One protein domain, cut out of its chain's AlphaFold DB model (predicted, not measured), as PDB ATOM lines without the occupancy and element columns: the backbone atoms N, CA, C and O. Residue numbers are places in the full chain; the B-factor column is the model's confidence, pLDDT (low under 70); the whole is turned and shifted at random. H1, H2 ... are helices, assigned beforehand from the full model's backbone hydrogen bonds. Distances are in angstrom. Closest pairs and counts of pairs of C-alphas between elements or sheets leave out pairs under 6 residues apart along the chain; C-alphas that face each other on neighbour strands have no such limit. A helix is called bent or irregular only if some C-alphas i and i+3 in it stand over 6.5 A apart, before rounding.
ATOM      1  N   ASP A  12      -6.322 -88.885 479.859       83.69
ATOM      2  CA  ASP A  12      -5.165 -89.384 479.110       83.69
ATOM      3  C   ASP A  12      -3.837 -89.255 479.887       83.69
ATOM      4  O   ASP A  12      -3.069 -90.210 479.977       83.69
ATOM      5  N   ASP A  13      -3.594 -88.112 480.538       85.94
ATOM      6  CA  ASP A  13      -2.416 -87.910 481.395       85.94
ATOM      7  C   ASP A  13      -2.421 -88.838 482.610       85.94
ATOM      8  O   ASP A  13      -1.371 -89.316 483.037       85.94
ATOM      9  N   PHE A  14      -3.601 -89.135 483.159       86.94
ATOM     10  CA  PHE A  14      -3.713 -90.089 484.258       86.94
ATOM     11  C   PHE A  14      -3.412 -91.523 483.803       86.94
ATOM     12  O   PHE A  14      -2.735 -92.253 484.523       86.94
ATOM     13  N   ALA A  15      -3.830 -91.911 482.590       89.12
ATOM     14  CA  ALA A  15      -3.444 -93.196 482.000       89.12
ATOM     15  C   ALA A  15      -1.921 -93.300 481.825       89.12
ATOM     16  O   ALA A  15      -1.332 -94.322 482.170       89.12
ATOM     17  N   LYS A  16      -1.276 -92.225 481.342       90.56
ATOM     18  CA  LYS A  16       0.186 -92.152 481.176       90.56
ATOM     19  C   LYS A  16       0.920 -92.237 482.506       90.56
ATOM     20  O   LYS A  16       1.894 -92.968 482.613       90.56
ATOM     21  N   TYR A  17       0.430 -91.540 483.529       88.44
ATOM     22  CA  TYR A  17       1.001 -91.602 484.875       88.44
ATOM     23  C   TYR A  17       0.905 -92.997 485.497       88.44
ATOM     24  O   TYR A  17       1.823 -93.433 486.185       88.44
ATOM     25  N   LEU A  18      -0.201 -93.697 485.248       89.00
ATOM     26  CA  LEU A  18      -0.388 -95.079 485.676       89.00
ATOM     27  C   LEU A  18       0.384 -96.086 484.809       89.00
ATOM     28  O   LEU A  18       0.437 -97.253 485.168       89.00
ATOM     29  N   GLY A  19       0.970 -95.660 483.687       90.75
ATOM     30  CA  GLY A  19       1.699 -96.537 482.769       90.75
ATOM     31  C   GLY A  19       0.814 -97.436 481.902       90.75
ATOM     32  O   GLY A  19       1.345 -98.251 481.164       90.75
ATOM     33  N   ILE A  20      -0.510 -97.264 481.939       92.62
ATOM     34  CA  ILE A  20      -1.484 -98.096 481.205       92.62
ATOM     35  C   ILE A  20      -2.000 -97.434 479.922       92.62
ATOM     36  O   ILE A  20      -2.993 -97.876 479.351       92.62
ATOM     37  N   ALA A  21      -1.405 -96.320 479.492       90.44
ATOM     38  CA  ALA A  21      -1.895 -95.572 478.332       90.44
ATOM     39  C   ALA A  21      -1.947 -96.433 477.060       90.44
ATOM     40  O   ALA A  21      -2.930 -96.370 476.325       90.44
ATOM     41  N   ASP A  22      -0.925 -97.262 476.840       89.62
ATOM     42  CA  ASP A  22      -0.848 -98.153 475.682       89.62
ATOM     43  C   ASP A  22      -1.917 -99.255 475.756       89.62
ATOM     44  O   ASP A  22      -2.681 -99.450 474.810       89.62
ATOM     45  N   ASP A  23      -2.088 -99.875 476.930       90.62
ATOM     46  CA  ASP A  23      -3.136-100.871 477.173       90.62
ATOM     47  C   ASP A  23      -4.544-100.296 477.008       90.62
ATOM     48  O   ASP A  23      -5.423-100.966 476.470       90.62
ATOM     49  N   VAL A  24      -4.786 -99.052 477.432       88.38
ATOM     50  CA  VAL A  24      -6.079 -98.372 477.248       88.38
ATOM     51  C   VAL A  24      -6.376 -98.164 475.759       88.38
ATOM     52  O   VAL A  24      -7.519 -98.344 475.327       88.38
ATOM     53  N   VAL A  25      -5.365 -97.817 474.956       90.50
ATOM     54  CA  VAL A  25      -5.505 -97.695 473.496       90.50
ATOM     55  C   VAL A  25      -5.736 -99.070 472.864       90.50
ATOM     56  O   VAL A  25      -6.673 -99.225 472.078       90.50
ATOM     57  N   GLY A  26      -4.957-100.082 473.251       90.25
ATOM     58  CA  GLY A  26      -5.092-101.454 472.757       90.25
ATOM     59  C   GLY A  26      -6.424-102.109 473.138       90.25
ATOM     60  O   GLY A  26      -7.031-102.813 472.329       90.25
ATOM     61  N   ALA A  27      -6.945-101.812 474.330       90.00
ATOM     62  CA  ALA A  27      -8.253-102.255 474.812       90.00
ATOM     63  C   ALA A  27      -9.410-101.727 473.949       90.00
ATOM     64  O   ALA A  27     -10.481-102.333 473.903       90.00
ATOM     65  N   ARG A  28      -9.195-100.620 473.231       85.88
ATOM     66  CA  ARG A  28     -10.176-100.028 472.312       85.88
ATOM     67  C   ARG A  28     -10.370-100.865 471.048       85.88
ATOM     68  O   ARG A  28     -11.444-100.832 470.456       85.88
ATOM     69  N   THR A  29      -9.337-101.601 470.647       92.12
ATOM     70  CA  THR A  29      -9.332-102.457 469.453       92.12
ATOM     71  C   THR A  29      -9.384-103.949 469.781       92.12
ATOM     72  O   THR A  29      -9.682-104.745 468.898       92.12
ATOM     73  N   SER A  30      -9.100-104.348 471.027       92.62
ATOM     74  CA  SER A  30      -9.039-105.753 471.438       92.62
ATOM     75  C   SER A  30      -9.695-105.997 472.794       92.62
ATOM     76  O   SER A  30      -9.209-105.571 473.843       92.62
ATOM     77  N   SER A  31     -10.765-106.791 472.778       90.31
ATOM     78  CA  SER A  31     -11.484-107.219 473.982       90.31
ATOM     79  C   SER A  31     -10.606-108.024 474.945       90.31
ATOM     80  O   SER A  31     -10.805-107.967 476.156       90.31
ATOM     81  N   THR A  32      -9.615-108.756 474.430       93.19
ATOM     82  CA  THR A  32      -8.680-109.542 475.247       93.19
ATOM     83  C   THR A  32      -7.750-108.642 476.059       93.19
ATOM     84  O   THR A  32      -7.508-108.912 477.234       93.19
ATOM     85  N   VAL A  33      -7.264-107.552 475.454       90.75
ATOM     86  CA  VAL A  33      -6.437-106.547 476.140       90.75
ATOM     87  C   VAL A  33      -7.267-105.832 477.200       90.75
ATOM     88  O   VAL A  33      -6.817-105.698 478.334       90.75
ATOM     89  N   LEU A  34      -8.523-105.491 476.890       90.31
ATOM     90  CA  LEU A  34      -9.441-104.922 477.877       90.31
ATOM     91  C   LEU A  34      -9.635-105.853 479.081       90.31
ATOM     92  O   LEU A  34      -9.548-105.402 480.216       90.31
ATOM     93  N   GLN A  35      -9.866-107.151 478.866       92.25
ATOM     94  CA  GLN A  35     -10.053-108.097 479.972       92.25
ATOM     95  C   GLN A  35      -8.809-108.256 480.852       92.25
ATOM     96  O   GLN A  35      -8.954-108.466 482.056       92.25
ATOM     97  N   GLN A  36      -7.608-108.170 480.276       91.81
ATOM     98  CA  GLN A  36      -6.364-108.174 481.049       91.81
ATOM     99  C   GLN A  36      -6.204-106.873 481.831       91.81
ATOM    100  O   GLN A  36      -5.970-106.912 483.037       91.81
ATOM    101  N   LEU A  37      -6.438-105.735 481.177       90.75
ATOM    102  CA  LEU A  37      -6.370-104.417 481.792       90.75
ATOM    103  C   LEU A  37      -7.366-104.278 482.952       90.75
ATOM    104  O   LEU A  37      -7.006-103.793 484.014       90.75
ATOM    105  N   MET A  38      -8.593-104.787 482.810       90.06
ATOM    106  CA  MET A  38      -9.614-104.748 483.867       90.06
ATOM    107  C   MET A  38      -9.227-105.499 485.149       90.06
ATOM    108  O   MET A  38      -9.871-105.297 486.178       90.06
ATOM    109  N   ARG A  39      -8.210-106.365 485.098       92.50
ATOM    110  CA  ARG A  39      -7.706-107.111 486.258       92.50
ATOM    111  C   ARG A  39      -6.585-106.385 487.003       92.50
ATOM    112  O   ARG A  39      -6.166-106.889 488.041       92.50
ATOM    113  N   THR A  40      -6.091-105.252 486.500       91.62
ATOM    114  CA  THR A  40      -4.997-104.511 487.141       91.62
ATOM    115  C   THR A  40      -5.514-103.458 488.121       91.62
ATOM    116  O   THR A  40      -6.549-102.813 487.909       91.62
ATOM    117  N   ASP A  41      -4.759-103.238 489.198       92.94
ATOM    118  CA  ASP A  41      -5.013-102.162 490.161       92.94
ATOM    119  C   ASP A  41      -4.950-100.773 489.503       92.94
ATOM    120  O   ASP A  41      -5.696 -99.858 489.872       92.94
ATOM    121  N   GLU A  42      -4.074-100.594 488.511       91.31
ATOM    122  CA  GLU A  42      -3.979 -99.368 487.719       91.31
ATOM    123  C   GLU A  42      -5.297 -99.043 487.017       91.31
ATOM    124  O   GLU A  42      -5.770 -97.906 487.102       91.31
ATOM    125  N   TYR A  43      -5.947-100.028 486.391       90.62
ATOM    126  CA  TYR A  43      -7.236 -99.799 485.748       90.62
ATOM    127  C   TYR A  43      -8.331 -99.442 486.757       90.62
ATOM    128  O   TYR A  43      -9.135 -98.550 486.489       90.62
ATOM    129  N   MET A  44      -8.354-100.055 487.946       91.06
ATOM    130  CA  MET A  44      -9.312 -99.666 488.995       91.06
ATOM    131  C   MET A  44      -9.130 -98.204 489.424       91.06
ATOM    132  O   MET A  44     -10.113 -97.468 489.579       91.06
ATOM    133  N   LYS A  45      -7.879 -97.743 489.566       90.06
ATOM    134  CA  LYS A  45      -7.568 -96.329 489.842       90.06
ATOM    135  C   LYS A  45      -8.025 -95.440 488.686       90.06
ATOM    136  O   LYS A  45      -8.677 -94.423 488.926       90.06
ATOM    137  N   TYR A  46      -7.734 -95.839 487.449       89.06
ATOM    138  CA  TYR A  46      -8.135 -95.139 486.229       89.06
ATOM    139  C   TYR A  46      -9.655 -94.991 486.102       89.06
ATOM    140  O   TYR A  46     -10.149 -93.880 485.923       89.06
ATOM    141  N   ALA A  47     -10.406 -96.077 486.289       88.81
ATOM    142  CA  ALA A  47     -11.865 -96.095 486.268       88.81
ATOM    143  C   ALA A  47     -12.465 -95.205 487.371       88.81
ATOM    144  O   ALA A  47     -13.415 -94.455 487.131       88.81
ATOM    145  N   THR A  48     -11.873 -95.228 488.568       89.44
ATOM    146  CA  THR A  48     -12.283 -94.360 489.682       89.44
ATOM    147  C   THR A  48     -12.077 -92.885 489.337       89.44
ATOM    148  O   THR A  48     -12.974 -92.064 489.551       89.44
ATOM    149  N   TYR A  49     -10.928 -92.540 488.750       86.06
ATOM    150  CA  TYR A  49     -10.632 -91.175 488.317       86.06
ATOM    151  C   TYR A  49     -11.543 -90.724 487.170       86.06
ATOM    152  O   TYR A  49     -12.091 -89.623 487.221       86.06
ATOM    153  N   LEU A  50     -11.797 -91.593 486.188       85.19
ATOM    154  CA  LEU A  50     -12.778 -91.382 485.121       85.19
ATOM    155  C   LEU A  50     -14.158 -91.032 485.684       85.19
ATOM    156  O   LEU A  50     -14.770 -90.045 485.270       85.19
ATOM    157  N   ASN A  51     -14.637 -91.811 486.655       85.81
ATOM    158  CA  ASN A  51     -15.921 -91.564 487.301       85.81
ATOM    159  C   ASN A  51     -15.923 -90.233 488.070       85.81
ATOM    160  O   ASN A  51     -16.887 -89.475 487.998       85.81
ATOM    161  N   PHE A  52     -14.833 -89.905 488.766       83.69
ATOM    162  CA  PHE A  52     -14.680 -88.630 489.468       83.69
ATOM    163  C   PHE A  52     -14.699 -87.426 488.511       83.69
ATOM    164  O   PHE A  52     -15.423 -86.458 488.754       83.69
ATOM    165  N   VAL A  53     -13.965 -87.491 487.397       81.44
ATOM    166  CA  VAL A  53     -13.960 -86.453 486.351       81.44
ATOM    167  C   VAL A  53     -15.341 -86.333 485.697       81.44
ATOM    168  O   VAL A  53     -15.840 -85.224 485.510       81.44
ATOM    169  N   SER A  54     -16.006 -87.457 485.415       80.25
ATOM    170  CA  SER A  54     -17.374 -87.487 484.879       80.25
ATOM    171  C   SER A  54     -18.380 -86.822 485.825       80.25
ATOM    172  O   SER A  54     -19.181 -85.987 485.399       80.25
ATOM    173  N   GLN A  55     -18.304 -87.108 487.128       77.56
ATOM    174  CA  GLN A  55     -19.157 -86.481 488.141       77.56
ATOM    175  C   GLN A  55     -18.885 -84.982 488.299       77.56
ATOM    176  O   GLN A  55     -19.827 -84.199 488.431       77.56
TER     177      GLN A  55
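AT A GLANCE: This is residues 12 to 55 of the 68 residues of the protein "WYL domain" of Phytophthora infestans (UniProt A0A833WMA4). The four helices make an open U, with a short helical hairpin of H2 and H3 at the closed end. H1 and the long H4 lead away from this hairpin as two arms, H1 from the start of H2 and H4 from the end of H3, and the two arms come near each other at Ala 15 and Tyr 46. The U is loosely joined, as H4 touches none of the other helices and H1 only just touches H2 at the corner by their link. The printed part has 44 residues with four named helices, in the order H1, H2, H3, H4, and no named strand; the class is all helix. The whole is compact, with a radius of gyration of the C-alphas of 9.9 A, and its outline is elongated, spanning 28 by 17 by 15 A.

HOW THE PARTS SIT: The printed part begins with H1, residues 12 to 17, and a tight link of 3 residues joins it to H2, residues 21 to 29. H1 and H2 only just touch, with 3 pairs of C-alphas within 8 A, and they touch only at the corner by their link. Their closest C-alphas are those of Ala 15 and Ala 21, 4.6 A apart. Their lines stand at a steep tilt of 48 degrees and run opposite ways. A tight link of 1 residue leads on to H3, residues 31 to 37, and H2 and H3 form a helical hairpin. They touch, with 12 pairs of C-alphas within 8 A, and the closest are those of Ala 27 and Leu 34 at 4.2 A. They run opposite ways at a shallow tilt of 24 degrees, and their centres are 8.6 A apart. A tight link of 3 residues then leads to H4, residues 41 to 55. H3 and H4 are close but not clearly touching, the closest C-alphas being those of Leu 37 and Tyr 43 at 6.1 A, and their lines are about perpendicular at 80 degrees. H4 is near H1: the two are close but not clearly touching, with the closest C-alphas, those of Ala 15 and Tyr 46, 6.6 A apart. They run opposite ways at a steep tilt of 35.3 degrees, only just beyond shallow. H1 and H3 are apart, and so are H2 and H4. In H1, H3 and H4 every backbone O i to N i+4 pair is within hydrogen-bond range; in H2, 3 of 5 are.

IN THESE COORDINATES: H1 runs from Asp 12, with its C-alpha at (-5.165, -89.384, 479.110), to Tyr 17, and measures 8.7 A from first to last C-alpha. H2 runs from Ala 21, with its C-alpha at (-1.895, -95.572, 478.332), to Thr 29 and measures 13.5 A. H3 runs from Ser 31 to Leu 37 and measures 9.7 A. H4 is the longest helix by residues, with 15, and measures 21.2 A from C-alpha 41 to C-alpha 55, the latter at (-19.157, -86.481, 488.141). None of the four helices is bent or irregular.

THE WHOLE: The two C-alphas farthest apart are those of Thr 32 in H3 and Gln 55 at the end of H4, 28.4 A apart. The first and last printed C-alphas, those of Asp 12 and Gln 55, are 16.9 A apart. The printed part, residues 12 to 55 of a full chain of 68, has no cut. The three links are tight and none is long. The mean pLDDT of the printed part is 89.0, and no printed residue of the model is under 70.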